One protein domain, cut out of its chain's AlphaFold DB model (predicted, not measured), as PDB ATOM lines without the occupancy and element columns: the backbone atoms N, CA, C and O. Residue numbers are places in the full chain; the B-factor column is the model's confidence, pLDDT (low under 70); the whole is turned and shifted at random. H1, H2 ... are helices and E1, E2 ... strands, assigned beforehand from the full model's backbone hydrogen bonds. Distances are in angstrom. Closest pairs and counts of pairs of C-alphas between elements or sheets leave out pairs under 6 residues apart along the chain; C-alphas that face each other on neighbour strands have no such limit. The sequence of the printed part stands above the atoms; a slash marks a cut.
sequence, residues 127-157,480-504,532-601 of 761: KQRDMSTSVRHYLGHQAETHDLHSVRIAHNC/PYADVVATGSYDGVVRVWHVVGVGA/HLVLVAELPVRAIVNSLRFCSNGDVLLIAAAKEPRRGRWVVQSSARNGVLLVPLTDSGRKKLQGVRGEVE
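This is residues 127 to 157, 480 to 504 and 532 to 601 of the 761 residues of the protein "Guanine nucleotide-binding protein subunit beta-like protein" of Leishmania infantum (UniProt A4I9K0). Two small, strongly twisted sheets form a sandwich, only partly face to face, their strands crossed at 41 degrees. H1 lies slantwise over E3 and E4 of the smaller sheet, H2 sits beside the larger one near the ends of E6 and E7, and the link 563 to 578 lies at the opposite end of these strands. The printed part has 126 residues, in the order H1 E1 E2 E3 E4 E5 E6 E7 H2, its class mixed; both sheets, E1 E7 E6 E5 and E2 E3 E4, are antiparallel. It is compact, with a radius of gyration of the C-alphas of 14.9 A and spans of 42 by 34 by 27 A.

H1, residues 132 to 145, begins at C-alpha (57.329, 14.028, 142.291) and is 19.7 A long. E1 is 151 to 154, E2 484 to 488 and E3 493 to 500, 21.9 A. E4, 532 to 540, is 23.5 A long and bends by 51 degrees at 536. E5 is 544 to 550, E6 556 to 562, 19.1 A, and E7 579 to 584. H2, 587 to 593, ends at C-alpha (61.783, -5.543, 139.989).

E5, E6 and E7 form a meander, each the antiparallel neighbour of the one before; N 546 and O 560 are 2.9 A apart, N 559 and O 581 2.9 A. Beside E7 is edge strand E1, with N 153 and O 580 at 2.8 A. Across the sandwich, the closest C-alphas of E2 and E5, Gly 488 and Val 545, are 5.5 A apart. In the hairpin E2 and E3, N 485 and O 497 are within hydrogen-bond range at 3.0 A; between the antiparallel neighbours E3 and E4, N 496 and O 537 are within it at 2.9 A. H1 makes two layers with this sheet, on one face at a height of 9.8 A; its C-alpha closest to E4 is Arg 136, 5.9 A from Val 536. H2 is on the larger sheet, only just over none of its strands, with two C-alphas falling on E7; Pro 584 and Arg 590 have the closest C-alphas of E7 and H2, 5.2 A. In H1 and H2 every O i to N i+4 pair is within hydrogen-bond range.

C-alphas 504 and 601, the farthest apart, are 45.2 A from each other. Cuts leave gaps of 31.3 A between C-alphas 157 and 480 and 15.4 A between 504 and 532. Of the links printed whole, E6 to E7 is long. pLDDT is under 70 at 146 to 147, 502 to 504 and 595 to 601.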
ATOM      1  N   LYS A 127      61.362  14.558 157.497       72.07
ATOM      2  CA  LYS A 127      61.601  15.625 156.521       72.07
ATOM      3  C   LYS A 127      60.822  15.335 155.237       72.07
ATOM      4  O   LYS A 127      60.990  14.269 154.650       72.07
ATOM      5  N   GLN A 128      60.027  16.312 154.799       76.99
ATOM      6  CA  GLN A 128      59.270  16.232 153.553       76.99
ATOM      7  C   GLN A 128      60.221  16.008 152.368       76.99
ATOM      8  O   GLN A 128      61.162  16.781 152.166       76.99
ATOM      9  N   ARG A 129      59.995  14.926 151.623       83.83
ATOM     10  CA  ARG A 129      60.770  14.524 150.443       83.83
ATOM     11  C   ARG A 129      60.067  15.014 149.180       83.83
ATOM     12  O   ARG A 129      58.860  14.844 149.051       83.83
ATOM     13  N   ASP A 130      60.828  15.593 148.260       84.71
ATOM     14  CA  ASP A 130      60.368  15.879 146.898       84.71
ATOM     15  C   ASP A 130      60.698  14.658 146.039       84.71
ATOM     16  O   ASP A 130      61.860  14.398 145.724       84.71
ATOM     17  N   MET A 131      59.683  13.846 145.759       86.96
ATOM     18  CA  MET A 131      59.802  12.674 144.897       86.96
ATOM     19  C   MET A 131      59.077  12.866 143.572       86.96
ATOM     20  O   MET A 131      59.380  12.160 142.609       86.96
ATOM     21  N   SER A 132      58.132  13.804 143.491       86.56
ATOM     22  CA  SER A 132      57.329  14.028 142.291       86.56
ATOM     23  C   SER A 132      58.174  14.333 141.058       86.56
ATOM     24  O   SER A 132      57.836  13.901 139.959       86.56
ATOM     25  N   THR A 133      59.293  15.036 141.229       88.07
ATOM     26  CA  THR A 133      60.265  15.326 140.168       88.07
ATOM     27  C   THR A 133      60.883  14.053 139.592       88.07
ATOM     28  O   THR A 133      60.887  13.864 138.376       88.07
ATOM     29  N   SER A 134      61.332  13.146 140.462       88.95
ATOM     30  CA  SER A 134      61.924  11.860 140.073       88.95
ATOM     31  C   SER A 134      60.892  10.929 139.436       88.95
ATOM     32  O   SER A 134      61.170  10.313 138.409       88.95
ATOM     33  N   VAL A 135      59.682  10.874 140.001       89.25
ATOM     34  CA  VAL A 135      58.573  10.071 139.468       89.25
ATOM     35  C   VAL A 135      58.137  10.581 138.096       89.25
ATOM     36  O   VAL A 135      57.961   9.787 137.177       89.25
ATOM     37  N   ARG A 136      58.022  11.904 137.921       88.73
ATOM     38  CA  ARG A 136      57.679  12.521 136.633       88.73
ATOM     39  C   ARG A 136      58.734  12.222 135.571       88.73
ATOM     40  O   ARG A 136      58.371  11.880 134.454       88.73
ATOM     41  N   HIS A 137      60.017  12.324 135.916       88.05
ATOM     42  CA  HIS A 137      61.107  12.011 134.992       88.05
ATOM     43  C   HIS A 137      61.079  10.536 134.566       88.05
ATOM     44  O   HIS A 137      61.133  10.231 133.377       88.05
ATOM     45  N   TYR A 138      60.946   9.621 135.530       88.57
ATOM     46  CA  TYR A 138      60.910   8.188 135.257       88.57
ATOM     47  C   TYR A 138      59.681   7.786 134.431       88.57
ATOM     48  O   TYR A 138      59.822   7.168 133.378       88.57
ATOM     49  N   LEU A 139      58.474   8.156 134.872       87.05
ATOM     50  CA  LEU A 139      57.240   7.787 134.177       87.05
ATOM     51  C   LEU A 139      57.094   8.499 132.829       87.05
ATOM     52  O   LEU A 139      56.563   7.893 131.905       87.05
ATOM     53  N   GLY A 140      57.605   9.726 132.686       82.99
ATOM     54  CA  GLY A 140      57.665  10.422 131.398       82.99
ATOM     55  C   GLY A 140      58.496   9.648 130.373       82.99
ATOM     56  O   GLY A 140      58.009   9.344 129.289       82.99
ATOM     57  N   HIS A 141      59.699   9.211 130.759       81.10
ATOM     58  CA  HIS A 141      60.551   8.382 129.900       81.10
ATOM     59  C   HIS A 141      59.915   7.013 129.577       81.10
ATOM     60  O   HIS A 141      60.074   6.485 128.473       81.10
ATOM     61  N   GLN A 142      59.192   6.398 130.521       78.23
ATOM     62  CA  GLN A 142      58.490   5.131 130.263       78.23
ATOM     63  C   GLN A 142      57.274   5.303 129.342       78.23
ATOM     64  O   GLN A 142      56.998   4.429 128.524       78.23
ATOM     65  N   ALA A 143      56.566   6.431 129.440       76.31
ATOM     66  CA  ALA A 143      55.453   6.742 128.551       76.31
ATOM     67  C   ALA A 143      55.922   6.902 127.095       76.31
ATOM     68  O   ALA A 143      55.272   6.382 126.196       76.31
ATOM     69  N   GLU A 144      57.076   7.541 126.875       75.43
ATOM     70  CA  GLU A 144      57.689   7.695 125.544       75.43
ATOM     71  C   GLU A 144      58.168   6.366 124.946       75.43
ATOM     72  O   GLU A 144      58.102   6.157 123.737       75.43
ATOM     73  N   THR A 145      58.641   5.449 125.791       76.03
ATOM     74  CA  THR A 145      59.137   4.133 125.358       76.03
ATOM     75  C   THR A 145      58.044   3.064 125.279       76.03
ATOM     76  O   THR A 145      58.311   1.966 124.797       76.03
ATOM     77  N   HIS A 146      56.821   3.370 125.735       69.29
ATOM     78  CA  HIS A 146      55.702   2.431 125.887       69.29
ATOM     79  C   HIS A 146      56.039   1.151 126.686       69.29
ATOM     80  O   HIS A 146      55.310   0.162 126.603       69.29
ATOM     81  N   ASP A 147      57.102   1.163 127.499       68.56
ATOM     82  CA  ASP A 147      57.567   0.015 128.290       68.56
ATOM     83  C   ASP A 147      57.288   0.225 129.784       68.56
ATOM     84  O   ASP A 147      58.189   0.248 130.624       68.56
ATOM     85  N   LEU A 148      56.014   0.389 130.162       74.29
ATOM     86  CA  LEU A 148      55.666   0.434 131.582       74.29
ATOM     87  C   LEU A 148      55.872  -0.953 132.208       74.29
ATOM     88  O   LEU A 148      54.968  -1.791 132.249       74.29
ATOM     89  N   HIS A 149      57.076  -1.177 132.730       75.22
ATOM     90  CA  HIS A 149      57.414  -2.392 133.450       75.22
ATOM     91  C   HIS A 149      56.482  -2.547 134.652       75.22
ATOM     92  O   HIS A 149      56.547  -1.760 135.590       75.22
ATOM     93  N   SER A 150      55.630  -3.566 134.646       81.58
ATOM     94  CA  SER A 150      54.787  -3.917 135.785       81.58
ATOM     95  C   SER A 150      54.888  -5.411 136.053       81.58
ATOM     96  O   SER A 150      55.049  -6.216 135.135       81.58
ATOM     97  N   VAL A 151      54.828  -5.788 137.327       83.93
ATOM     98  CA  VAL A 151      54.840  -7.193 137.744       83.93
ATOM     99  C   VAL A 151      53.469  -7.542 138.287       83.93
ATOM    100  O   VAL A 151      52.979  -6.889 139.208       83.93
ATOM    101  N   ARG A 152      52.864  -8.605 137.756       85.43
ATOM    102  CA  ARG A 152      51.579  -9.109 138.227       85.43
ATOM    103  C   ARG A 152      51.765 -10.332 139.119       85.43
ATOM    104  O   ARG A 152      52.334 -11.344 138.715       85.43
ATOM    105  N   ILE A 153      51.221 -10.263 140.326       86.73
ATOM    106  CA  ILE A 153      51.014 -11.426 141.189       86.73
ATOM    107  C   ILE A 153      49.591 -11.917 140.930       86.73
ATOM    108  O   ILE A 153      48.624 -11.258 141.323       86.73
ATOM    109  N   ALA A 154      49.461 -13.042 140.229       84.15
ATOM    110  CA  ALA A 154      48.162 -13.590 139.870       84.15
ATOM    111  C   ALA A 154      47.443 -14.181 141.097       84.15
ATOM    112  O   ALA A 154      48.053 -14.764 142.005       84.15
ATOM    113  N   HIS A 155      46.119 -14.034 141.123       84.51
ATOM    114  CA  HIS A 155      45.261 -14.633 142.138       84.51
ATOM    115  C   HIS A 155      44.006 -15.191 141.478       84.51
ATOM    116  O   HIS A 155      43.237 -14.432 140.900       84.51
ATOM    117  N   ASN A 156      43.816 -16.509 141.551       76.70
ATOM    118  CA  ASN A 156      42.706 -17.195 140.879       76.70
ATOM    119  C   ASN A 156      41.468 -17.352 141.771       76.70
ATOM    120  O   ASN A 156      40.422 -17.772 141.289       76.70
ATOM    121  N   CYS A 157      41.568 -17.018 143.059       79.51
ATOM    122  CA  CYS A 157      40.432 -17.078 143.973       79.51
ATOM    123  C   CYS A 157      39.558 -15.811 143.859       79.51
ATOM    124  O   CYS A 157      39.689 -14.992 142.940       79.51
ATOM    125  N   PRO A 480      54.387   8.356 152.698       89.98
ATOM    126  CA  PRO A 480      54.620   9.006 153.981       89.98
ATOM    127  C   PRO A 480      55.735  10.050 153.900       89.98
ATOM    128  O   PRO A 480      56.869   9.735 153.537       89.98
ATOM    129  N   TYR A 481      55.420  11.289 154.277       88.18
ATOM    130  CA  TYR A 481      56.354  12.419 154.289       88.18
ATOM    131  C   TYR A 481      56.972  12.741 152.920       88.18
ATOM    132  O   TYR A 481      58.092  13.244 152.855       88.18
ATOM    133  N   ALA A 482      56.254  12.489 151.828       89.68
ATOM    134  CA  ALA A 482      56.622  12.962 150.497       89.68
ATOM    135  C   ALA A 482      55.498  13.817 149.887       89.68
ATOM    136  O   ALA A 482      54.595  14.259 150.591       89.68
ATOM    137  N   ASP A 483      55.576  14.092 148.591       90.44
ATOM    138  CA  ASP A 483      54.678  14.964 147.830       90.44
ATOM    139  C   ASP A 483      53.837  14.209 146.780       90.44
ATOM    140  O   ASP A 483      53.165  14.834 145.958       90.44
ATOM    141  N   VAL A 484      53.858  12.871 146.805       93.31
ATOM    142  CA  VAL A 484      53.190  11.998 145.827       93.31
ATOM    143  C   VAL A 484      51.985  11.288 146.447       93.31
ATOM    144  O   VAL A 484      52.074  10.696 147.526       93.31
ATOM    145  N   VAL A 485      50.866  11.307 145.722       95.83
ATOM    146  CA  VAL A 485      49.597  10.654 146.078       95.83
ATOM    147  C   VAL A 485      49.112   9.837 144.884       95.83
ATOM    148  O   VAL A 485      49.273  10.265 143.751       95.83
ATOM    149  N   ALA A 486      48.508   8.676 145.104       96.83
ATOM    150  CA  ALA A 486      47.864   7.884 144.060       96.83
ATOM    151  C   ALA A 486      46.385   7.664 144.383       96.83
ATOM    152  O   ALA A 486      46.029   7.446 145.544       96.83
ATOM    153  N   THR A 487      45.532   7.699 143.361       97.60
ATOM    154  CA  THR A 487      44.088   7.464 143.480       97.60
ATOM    155  C   THR A 487      43.625   6.412 142.482       97.60
ATOM    156  O   THR A 487      44.143   6.315 141.369       97.60
ATOM    157  N   GLY A 488      42.653   5.603 142.900       95.00
ATOM    158  CA  GLY A 488      42.045   4.546 142.103       95.00
ATOM    159  C   GLY A 488      40.523   4.625 142.135       95.00
ATOM    160  O   GLY A 488      39.922   5.033 143.135       95.00
ATOM    161  N   SER A 489      39.904   4.220 141.030       94.24
ATOM    162  CA  SER A 489      38.456   4.143 140.845       94.24
ATOM    163  C   SER A 489      38.103   2.902 140.008       94.24
ATOM    164  O   SER A 489      38.884   1.952 139.929       94.24
ATOM    165  N   TYR A 490      36.910   2.894 139.420       89.87
ATOM    166  CA  TYR A 490      36.419   1.852 138.521       89.87
ATOM    167  C   TYR A 490      36.810   2.084 137.057       89.87
ATOM    168  O   TYR A 490      36.748   1.160 136.259       89.87
ATOM    169  N   ASP A 491      37.264   3.288 136.707       88.47
ATOM    170  CA  ASP A 491      37.564   3.734 135.337       88.47
ATOM    171  C   ASP A 491      38.739   3.013 134.652       88.47
ATOM    172  O   ASP A 491      39.077   3.303 133.506       88.47
ATOM    173  N   GLY A 492      39.370   2.065 135.338       85.84
ATOM    174  CA  GLY A 492      40.464   1.276 134.797       85.84
ATOM    175  C   GLY A 492      41.796   2.030 134.724       85.84
ATOM    176  O   GLY A 492      42.697   1.614 133.989       85.84
ATOM    177  N   VAL A 493      41.933   3.142 135.454       91.62
ATOM    178  CA  VAL A 493      43.149   3.961 135.496       91.62
ATOM    179  C   VAL A 493      43.483   4.316 136.943       91.62
ATOM    180  O   VAL A 493      42.632   4.744 137.719       91.62
ATOM    181  N   VAL A 494      44.752   4.172 137.317       94.31
ATOM    182  CA  VAL A 494      45.293   4.714 138.568       94.31
ATOM    183  C   VAL A 494      46.001   6.024 138.261       94.31
ATOM    184  O   VAL A 494      46.903   6.065 137.428       94.31
ATOM    185  N   ARG A 495      45.609   7.104 138.937       94.90
ATOM    186  CA  ARG A 495      46.200   8.433 138.741       94.90
ATOM    187  C   ARG A 495      47.203   8.734 139.834       94.90
ATOM    188  O   ARG A 495      46.916   8.536 141.012       94.90
ATOM    189  N   VAL A 496      48.376   9.222 139.441       94.93
ATOM    190  CA  VAL A 496      49.434   9.668 140.351       94.93
ATOM    191  C   VAL A 496      49.482  11.190 140.330       94.93
ATOM    192  O   VAL A 496      49.619  11.802 139.273       94.93
ATOM    193  N   TRP A 497      49.394  11.800 141.503       95.34
ATOM    194  CA  TRP A 497      49.298  13.233 141.733       95.34
ATOM    195  C   TRP A 497      50.521  13.743 142.489       95.34
ATOM    196  O   TRP A 497      51.071  13.064 143.356       95.34
ATOM    197  N   HIS A 498      50.896  14.981 142.193       93.68
ATOM    198  CA  HIS A 498      51.856  15.775 142.938       93.68
ATOM    199  C   HIS A 498      51.114  16.844 143.738       93.68
ATOM    200  O   HIS A 498      50.313  17.597 143.181       93.68
ATOM    201  N   VAL A 499      51.396  16.921 145.036       91.57
ATOM    202  CA  VAL A 499      50.798  17.905 145.939       91.57
ATOM    203  C   VAL A 499      51.685  19.151 146.007       91.57
ATOM    204  O   VAL A 499      52.666  19.195 146.748       91.57
ATOM    205  N   VAL A 500      51.333  20.186 145.240       89.11
ATOM    206  CA  VAL A 500      52.097  21.442 145.157       89.11
ATOM    207  C   VAL A 500      51.649  22.414 146.243       89.11
ATOM    208  O   VAL A 500      50.456  22.579 146.474       89.11
ATOM    209  N   GLY A 501      52.594  23.134 146.860       76.14
ATOM    210  CA  GLY A 501      52.285  24.267 147.748       76.14
ATOM    211  C   GLY A 501      51.823  23.864 149.150       76.14
ATOM    212  O   GLY A 501      51.269  24.680 149.884       76.14
ATOM    213  N   VAL A 502      52.057  22.610 149.536       69.43
ATOM    214  CA  VAL A 502      51.546  22.028 150.775       69.43
ATOM    215  C   VAL A 502      52.712  21.565 151.657       69.43
ATOM    216  O   VAL A 502      53.449  20.645 151.311       69.43
ATOM    217  N   GLY A 503      52.918  22.238 152.792       59.69
ATOM    218  CA  GLY A 503      54.009  21.965 153.735       59.69
ATOM    219  C   GLY A 503      53.951  22.885 154.956       59.69
ATOM    220  O   GLY A 503      53.302  23.930 154.909       59.69
ATOM    221  N   ALA A 504      54.645  22.515 156.039       48.76
ATOM    222  CA  ALA A 504      54.523  23.087 157.394       48.76
ATOM    223  C   ALA A 504      54.831  24.601 157.556       48.76
ATOM    224  O   ALA A 504      54.819  25.111 158.673       48.76
ATOM    225  N   HIS A 532      47.576  23.132 145.136       89.88
ATOM    226  CA  HIS A 532      46.807  22.401 144.128       89.88
ATOM    227  C   HIS A 532      47.406  21.012 143.878       89.88
ATOM    228  O   HIS A 532      48.560  20.737 144.217       89.88
ATOM    229  N   LEU A 533      46.605  20.125 143.288       92.30
ATOM    230  CA  LEU A 533      47.040  18.804 142.841       92.30
ATOM    231  C   LEU A 533      47.385  18.857 141.354       92.30
ATOM    232  O   LEU A 533      46.583  19.318 140.546       92.30
ATOM    233  N   VAL A 534      48.567  18.364 140.993       93.04
ATOM    234  CA  VAL A 534      49.015  18.249 139.600       93.04
ATOM    235  C   VAL A 534      49.056  16.779 139.223       93.04
ATOM    236  O   VAL A 534      49.753  16.004 139.872       93.04
ATOM    237  N   LEU A 535      48.344  16.389 138.167       93.19
ATOM    238  CA  LEU A 535      48.442  15.040 137.617       93.19
ATOM    239  C   LEU A 535      49.858  14.815 137.061       93.19
ATOM    240  O   LEU A 535      50.361  15.612 136.272       93.19
ATOM    241  N   VAL A 536      50.521  13.755 137.517       91.22
ATOM    242  CA  VAL A 536      51.885  13.381 137.110       91.22
ATOM    243  C   VAL A 536      51.851  12.283 136.060       91.22
ATOM    244  O   VAL A 536      52.587  12.363 135.082       91.22
ATOM    245  N   ALA A 537      51.030  11.256 136.282       90.29
ATOM    246  CA  ALA A 537      50.935  10.103 135.401       90.29
ATOM    247  C   ALA A 537      49.587   9.391 135.546       90.29
ATOM    248  O   ALA A 537      48.968   9.407 136.615       90.29
ATOM    249  N   GLU A 538      49.192   8.711 134.477       91.17
ATOM    250  CA  GLU A 538      48.052   7.803 134.431       91.17
ATOM    251  C   GLU A 538      48.563   6.384 134.161       91.17
ATOM    252  O   GLU A 538      49.288   6.142 133.197       91.17
ATOM    253  N   LEU A 539      48.224   5.447 135.042       90.33
ATOM    254  CA  LEU A 539      48.654   4.056 134.975       90.33
ATOM    255  C   LEU A 539      47.447   3.193 134.580       90.33
ATOM    256  O   LEU A 539      46.512   3.070 135.378       90.33
ATOM    257  N   PRO A 540      47.423   2.590 133.380       89.52
ATOM    258  CA  PRO A 540      46.290   1.786 132.941       89.52
ATOM    259  C   PRO A 540      46.217   0.479 133.743       89.52
ATOM    260  O   PRO A 540      47.109  -0.366 133.679       89.52
ATOM    261  N   VAL A 541      45.126   0.292 134.481       89.44
ATOM    262  CA  VAL A 541      44.829  -0.904 135.277       89.44
ATOM    263  C   VAL A 541      43.386  -1.287 134.996       89.44
ATOM    264  O   VAL A 541      42.488  -0.817 135.676       89.44
ATOM    265  N   ARG A 542      43.149  -2.132 133.985       87.66
ATOM    266  CA  ARG A 542      41.802  -2.554 133.541       87.66
ATOM    267  C   ARG A 542      41.118  -3.496 134.547       87.66
ATOM    268  O   ARG A 542      40.910  -4.677 134.266       87.66
ATOM    269  N   ALA A 543      40.864  -2.990 135.742       90.56
ATOM    270  CA  ALA A 543      40.237  -3.665 136.863       90.56
ATOM    271  C   ALA A 543      39.718  -2.627 137.865       90.56
ATOM    272  O   ALA A 543      40.172  -1.483 137.882       90.56
ATOM    273  N   ILE A 544      38.847  -3.067 138.767       92.65
ATOM    274  CA  ILE A 544      38.437  -2.270 139.917       92.65
ATOM    275  C   ILE A 544      39.588  -2.240 140.925       92.65
ATOM    276  O   ILE A 544      40.110  -3.286 141.328       92.65
ATOM    277  N   VAL A 545      39.998  -1.037 141.326       95.20
ATOM    278  CA  VAL A 545      41.112  -0.834 142.258       95.20
ATOM    279  C   VAL A 545      40.592  -0.833 143.693       95.20
ATOM    280  O   VAL A 545      40.061   0.157 144.173       95.20
ATOM    281  N   ASN A 546      40.774  -1.935 144.418       95.02
ATOM    282  CA  ASN A 546      40.260  -2.057 145.788       95.02
ATOM    283  C   ASN A 546      41.166  -1.419 146.847       95.02
ATOM    284  O   ASN A 546      40.700  -1.019 147.913       95.02
ATOM    285  N   SER A 547      42.473  -1.365 146.590       95.75
ATOM    286  CA  SER A 547      43.454  -0.858 147.546       95.75
ATOM    287  C   SER A 547      44.730  -0.415 146.839       95.75
ATOM    288  O   SER A 547      45.188  -1.057 145.891       95.75
ATOM    289  N   LEU A 548      45.303   0.683 147.327       96.55
ATOM    290  CA  LEU A 548      46.579   1.239 146.893       96.55
ATOM    291  C   LEU A 548      47.486   1.380 148.114       96.55
ATOM    292  O   LEU A 548      47.059   1.881 149.160       96.55
ATOM    293  N   ARG A 549      48.750   0.978 147.974       95.52
ATOM    294  CA  ARG A 549      49.792   1.207 148.983       95.52
ATOM    295  C   ARG A 549      51.140   1.415 148.315       95.52
ATOM    296  O   ARG A 549      51.485   0.708 147.377       95.52
ATOM    297  N   PHE A 550      51.923   2.356 148.822       93.63
ATOM    298  CA  PHE A 550      53.324   2.490 148.437       93.63
ATOM    299  C   PHE A 550      54.198   1.622 149.344       93.63
ATOM    300  O   PHE A 550      53.882   1.429 150.519       93.63
ATOM    301  N   CYS A 551      55.325   1.140 148.826       89.42
ATOM    302  CA  CYS A 551      56.405   0.663 149.691       89.42
ATOM    303  C   CYS A 551      56.939   1.818 150.558       89.42
ATOM    304  O   CYS A 551      56.816   2.985 150.187       89.42
ATOM    305  N   SER A 552      57.591   1.505 151.681       80.13
ATOM    306  CA  SER A 552      58.093   2.496 152.656       80.13
ATOM    307  C   SER A 552      58.981   3.599 152.054       80.13
ATOM    308  O   SER A 552      58.993   4.727 152.544       80.13
ATOM    309  N   ASN A 553      59.691   3.298 150.963       80.87
ATOM    310  CA  ASN A 553      60.534   4.259 150.249       80.87
ATOM    311  C   ASN A 553      59.790   5.082 149.187       80.87
ATOM    312  O   ASN A 553      60.333   6.080 148.726       80.87
ATOM    313  N   GLY A 554      58.595   4.657 148.765       86.12
ATOM    314  CA  GLY A 554      57.837   5.278 147.676       86.12
ATOM    315  C   GLY A 554      58.257   4.876 146.254       86.12
ATOM    316  O   GLY A 554      57.648   5.331 145.295       86.12
ATOM    317  N   ASP A 555      59.254   3.998 146.109       88.34
ATOM    318  CA  ASP A 555      59.797   3.566 144.808       88.34
ATOM    319  C   ASP A 555      58.850   2.666 143.991       88.34
ATOM    320  O   ASP A 555      58.987   2.557 142.773       88.34
ATOM    321  N   VAL A 556      57.938   1.959 144.663       91.43
ATOM    322  CA  VAL A 556      57.023   0.981 144.058       91.43
ATOM    323  C   VAL A 556      55.619   1.206 144.610       91.43
ATOM    324  O   VAL A 556      55.434   1.356 145.822       91.43
ATOM    325  N   LEU A 557      54.640   1.207 143.709       94.22
ATOM    326  CA  LEU A 557      53.214   1.257 144.003       94.22
ATOM    327  C   LEU A 557      52.606  -0.144 143.890       94.22
ATOM    328  O   LEU A 557      52.748  -0.813 142.867       94.22
ATOM    329  N   LEU A 558      51.915  -0.567 144.947       94.92
ATOM    330  CA  LEU A 558      51.129  -1.793 145.015       94.92
ATOM    331  C   LEU A 558      49.668  -1.467 144.705       94.92
ATOM    332  O   LEU A 558      49.074  -0.599 145.352       94.92
ATOM    333  N   ILE A 559      49.086  -2.186 143.750       95.34
ATOM    334  CA  ILE A 559      47.710  -1.985 143.296       95.34
ATOM    335  C   ILE A 559      46.958  -3.309 143.423       95.34
ATOM    336  O   ILE A 559      47.277  -4.276 142.732       95.34
ATOM    337  N   ALA A 560      45.959  -3.364 144.305       95.23
ATOM    338  CA  ALA A 560      45.054  -4.505 144.408       95.23
ATOM    339  C   ALA A 560      43.959  -4.389 143.340       95.23
ATOM    340  O   ALA A 560      42.994  -3.641 143.505       95.23
ATOM    341  N   ALA A 561      44.133  -5.125 142.244       93.51
ATOM    342  CA  ALA A 561      43.204  -5.185 141.127       93.51
ATOM    343  C   ALA A 561      42.228  -6.355 141.308       93.51
ATOM    344  O   ALA A 561      42.638  -7.498 141.544       93.51
ATOM    345  N   ALA A 562      40.934  -6.078 141.177       93.32
ATOM    346  CA  ALA A 562      39.877  -7.062 141.348       93.32
ATOM    347  C   ALA A 562      38.751  -6.904 140.317       93.32
ATOM    348  O   ALA A 562      38.611  -5.869 139.667       93.32
ATOM    349  N   LYS A 563      37.924  -7.945 140.191       91.44
ATOM    350  CA  LYS A 563      36.700  -7.935 139.372       91.44
ATOM    351  C   LYS A 563      35.524  -7.206 140.023       91.44
ATOM    352  O   LYS A 563      34.554  -6.902 139.341       91.44
ATOM    353  N   GLU A 564      35.571  -6.971 141.330       90.41
ATOM    354  CA  GLU A 564      34.467  -6.387 142.102       90.41
ATOM    355  C   GLU A 564      34.985  -5.618 143.337       90.41
ATOM    356  O   GLU A 564      36.058  -5.957 143.861       90.41
ATOM    357  N   PRO A 565      34.221  -4.629 143.843       91.75
ATOM    358  CA  PRO A 565      34.589  -3.822 145.004       91.75
ATOM    359  C   PRO A 565      34.764  -4.628 146.300       91.75
ATOM    360  O   PRO A 565      34.104  -5.648 146.518       91.75
ATOM    361  N   ARG A 566      35.606  -4.137 147.219       90.23
ATOM    362  CA  ARG A 566      35.954  -4.811 148.491       90.23
ATOM    363  C   ARG A 566      34.766  -5.115 149.423       90.23
ATOM    364  O   ARG A 566      34.778  -6.155 150.069       90.23
ATOM    365  N   ARG A 567      33.746  -4.244 149.484       85.10
ATOM    366  CA  ARG A 567      32.618  -4.339 150.443       85.10
ATOM    367  C   ARG A 567      31.376  -5.054 149.900       85.10
ATOM    368  O   ARG A 567      30.561  -5.516 150.685       85.10
ATOM    369  N   GLY A 568      31.221  -5.155 148.584       85.51
ATOM    370  CA  GLY A 568      30.004  -5.693 147.983       85.51
ATOM    371  C   GLY A 568      30.131  -5.848 146.475       85.51
ATOM    372  O   GLY A 568      30.984  -5.225 145.843       85.51
ATOM    373  N   ARG A 569      29.290  -6.708 145.900       86.94
ATOM    374  CA  ARG A 569      29.232  -6.972 144.457       86.94
ATOM    375  C   ARG A 569      28.196  -6.060 143.792       86.94
ATOM    376  O   ARG A 569      27.205  -6.531 143.252       86.94
ATOM    377  N   TRP A 570      28.409  -4.748 143.897       83.96
ATOM    378  CA  TRP A 570      27.540  -3.745 143.260       83.96
ATOM    379  C   TRP A 570      27.854  -3.561 141.783       83.96
ATOM    380  O   TRP A 570      26.944  -3.371 140.990       83.96
ATOM    381  N   VAL A 571      29.145  -3.632 141.451       84.57
ATOM    382  CA  VAL A 571      29.659  -3.526 140.090       84.57
ATOM    383  C   VAL A 571      30.583  -4.700 139.831       84.57
ATOM    384  O   VAL A 571      31.378  -5.075 140.702       84.57
ATOM    385  N   VAL A 572      30.472  -5.298 138.648       87.81
ATOM    386  CA  VAL A 572      31.342  -6.400 138.227       87.81
ATOM    387  C   VAL A 572      32.003  -6.051 136.910       87.81
ATOM    388  O   VAL A 572      31.324  -5.756 135.928       87.81
ATOM    389  N   GLN A 573      33.326  -6.166 136.890       87.11
ATOM    390  CA  GLN A 573      34.131  -6.121 135.684       87.11
ATOM    391  C   GLN A 573      34.623  -7.535 135.348       87.11
ATOM    392  O   GLN A 573      35.660  -7.995 135.822       87.11
ATOM    393  N   SER A 574      33.843  -8.251 134.547       84.10
ATOM    394  CA  SER A 574      34.128  -9.594 134.040       84.10
ATOM    395  C   SER A 574      35.443  -9.664 133.258       84.10
ATOM    396  O   SER A 574      36.178 -10.643 133.414       84.10
ATOM    397  N   SER A 575      35.785  -8.607 132.507       85.39
ATOM    398  CA  SER A 575      37.039  -8.505 131.753       85.39
ATOM    399  C   SER A 575      38.285  -8.392 132.638       85.39
ATOM    400  O   SER A 575      39.405  -8.612 132.172       85.39
ATOM    401  N   ALA A 576      38.124  -7.987 133.901       87.43
ATOM    402  CA  ALA A 576      39.239  -7.784 134.810       87.43
ATOM    403  C   ALA A 576      39.820  -9.125 135.267       87.43
ATOM    404  O   ALA A 576      39.169 -10.166 135.267       87.43
ATOM    405  N   ARG A 577      41.070  -9.114 135.718       87.32
ATOM    406  CA  ARG A 577      41.699 -10.278 136.352       87.32
ATOM    407  C   ARG A 577      42.053  -9.905 137.788       87.32
ATOM    408  O   ARG A 577      42.609  -8.827 138.005       87.32
ATOM    409  N   ASN A 578      41.825 -10.809 138.735       91.03
ATOM    410  CA  ASN A 578      42.233 -10.620 140.128       91.03
ATOM    411  C   ASN A 578      43.767 -10.713 140.248       91.03
ATOM    412  O   ASN A 578      44.414 -11.539 139.592       91.03
ATOM    413  N   GLY A 579      44.383  -9.825 141.021       91.07
ATOM    414  CA  GLY A 579      45.831  -9.843 141.233       91.07
ATOM    415  C   GLY A 579      46.376  -8.576 141.881       91.07
ATOM    416  O   GLY A 579      45.702  -7.551 141.942       91.07
ATOM    417  N   VAL A 580      47.617  -8.648 142.353       92.63
ATOM    418  CA  VAL A 580      48.357  -7.471 142.828       92.63
ATOM    419  C   VAL A 580      49.320  -7.036 141.733       92.63
ATOM    420  O   VAL A 580      50.140  -7.836 141.284       92.63
ATOM    421  N   LEU A 581      49.225  -5.784 141.298       91.48
ATOM    422  CA  LEU A 581      50.161  -5.185 140.350       91.48
ATOM    423  C   LEU A 581      51.213  -4.378 141.110       91.48
ATOM    424  O   LEU A 581      50.881  -3.590 141.995       91.48
ATOM    425  N   LEU A 582      52.476  -4.582 140.749       91.83
ATOM    426  CA  LEU A 582      53.623  -3.829 141.245       91.83
ATOM    427  C   LEU A 582      54.098  -2.910 140.132       91.83
ATOM    428  O   LEU A 582      54.545  -3.390 139.088       91.83
ATOM    429  N   VAL A 583      54.007  -1.604 140.362       90.80
ATOM    430  CA  VAL A 583      54.434  -0.591 139.398       90.80
ATOM    431  C   VAL A 583      55.625   0.174 139.983       90.80
ATOM    432  O   VAL A 583      55.467   0.836 141.011       90.80
ATOM    433  N   PRO A 584      56.824   0.091 139.383       90.98
ATOM    434  CA  PRO A 584      57.947   0.931 139.755       90.98
ATOM    435  C   PRO A 584      57.656   2.379 139.356       90.98
ATOM    436  O   PRO A 584      57.191   2.648 138.252       90.98
ATOM    437  N   LEU A 585      57.960   3.310 140.252       90.18
ATOM    438  CA  LEU A 585      57.803   4.750 140.036       90.18
ATOM    439  C   LEU A 585      59.143   5.468 139.869       90.18
ATOM    440  O   LEU A 585      59.178   6.639 139.506       90.18
ATOM    441  N   THR A 586      60.243   4.771 140.143       89.52
ATOM    442  CA  THR A 586      61.612   5.278 140.093       89.52
ATOM    443  C   THR A 586      62.544   4.219 139.504       89.52
ATOM    444  O   THR A 586      62.245   3.018 139.514       89.52
ATOM    445  N   ASP A 587      63.728   4.637 139.048       85.97
ATOM    446  CA  ASP A 587      64.760   3.712 138.558       85.97
ATOM    447  C   ASP A 587      65.224   2.716 139.633       85.97
ATOM    448  O   ASP A 587      65.546   1.566 139.326       85.97
ATOM    449  N   SER A 588      65.247   3.134 140.904       85.46
ATOM    450  CA  SER A 588      65.510   2.259 142.053       85.46
ATOM    451  C   SER A 588      64.450   1.167 142.167       85.46
ATOM    452  O   SER A 588      64.800  -0.005 142.315       85.46
ATOM    453  N   GLY A 589      63.169   1.527 142.039       83.43
ATOM    454  CA  GLY A 589      62.061   0.574 142.002       83.43
ATOM    455  C   GLY A 589      62.173  -0.396 140.827       83.43
ATOM    456  O   GLY A 589      62.058  -1.607 141.011       83.43
ATOM    457  N   ARG A 590      62.494   0.109 139.628       83.35
ATOM    458  CA  ARG A 590      62.679  -0.726 138.430       83.35
ATOM    459  C   ARG A 590      63.785  -1.754 138.631       83.35
ATOM    460  O   ARG A 590      63.570  -2.932 138.379       83.35
ATOM    461  N   LYS A 591      64.951  -1.334 139.131       83.64
ATOM    462  CA  LYS A 591      66.086  -2.234 139.409       83.64
ATOM    463  C   LYS A 591      65.732  -3.335 140.405       83.64
ATOM    464  O   LYS A 591      66.177  -4.464 140.231       83.64
ATOM    465  N   LYS A 592      64.906  -3.035 141.412       78.75
ATOM    466  CA  LYS A 592      64.414  -4.050 142.357       78.75
ATOM    467  C   LYS A 592      63.513  -5.084 141.682       78.75
ATOM    468  O   LYS A 592      63.578  -6.259 142.021       78.75
ATOM    469  N   LEU A 593      62.705  -4.662 140.710       79.10
ATOM    470  CA  LEU A 593      61.783  -5.543 139.989       79.10
ATOM    471  C   LEU A 593      62.410  -6.246 138.771       79.10
ATOM    472  O   LEU A 593      61.868  -7.248 138.320       79.10
ATOM    473  N   GLN A 594      63.578  -5.812 138.279       70.01
ATOM    474  CA  GLN A 594      64.229  -6.350 137.068       70.01
ATOM    475  C   GLN A 594      64.517  -7.870 137.092       70.01
ATOM    476  O   GLN A 594      64.662  -8.473 136.031       70.01
ATOM    477  N   GLY A 595      64.567  -8.514 138.266       62.37
ATOM    478  CA  GLY A 595      64.726  -9.974 138.410       62.37
ATOM    479  C   GLY A 595      63.415 -10.762 138.543       62.37
ATOM    480  O   GLY A 595      63.424 -11.994 138.614       62.37
ATOM    481  N   VAL A 596      62.285 -10.063 138.592       65.92
ATOM    482  CA  VAL A 596      60.966 -10.628 138.839       65.92
ATOM    483  C   VAL A 596      60.217 -10.726 137.513       65.92
ATOM    484  O   VAL A 596      59.528  -9.798 137.101       65.92
ATOM    485  N   ARG A 597      60.364 -11.844 136.797       54.18
ATOM    486  CA  ARG A 597      59.673 -12.009 135.510       54.18
ATOM    487  C   ARG A 597      58.175 -12.288 135.677       54.18
ATOM    488  O   ARG A 597      57.799 -13.300 136.261       54.18
ATOM    489  N   GLY A 598      57.384 -11.420 135.042       50.94
ATOM    490  CA  GLY A 598      56.178 -11.733 134.265       50.94
ATOM    491  C   GLY A 598      54.912 -12.009 135.054       50.94
ATOM    492  O   GLY A 598      54.035 -11.158 135.126       50.94
ATOM    493  N   GLU A 599      54.811 -13.187 135.646       54.51
ATOM    494  CA  GLU A 599      53.640 -13.615 136.394       54.51
ATOM    495  C   GLU A 599      54.147 -14.469 137.551       54.51
ATOM    496  O   GLU A 599      54.837 -15.473 137.361       54.51
ATOM    497  N   VAL A 600      53.855 -14.059 138.786       55.81
ATOM    498  CA  VAL A 600      53.920 -15.011 139.901       55.81
ATOM    499  C   VAL A 600      52.712 -15.914 139.720       55.81
ATOM    500  O   VAL A 600      51.626 -15.614 140.221       55.81
ATOM    501  N   GLU A 601      52.889 -16.934 138.882       53.33
ATOM    502  CA  GLU A 601      51.859 -17.915 138.583       53.33
ATOM    503  C   GLU A 601      51.486 -18.693 139.842       53.33
ATOM    504  O   GLU A 601      52.266 -18.877 140.782       53.33
TER     505      GLU A 601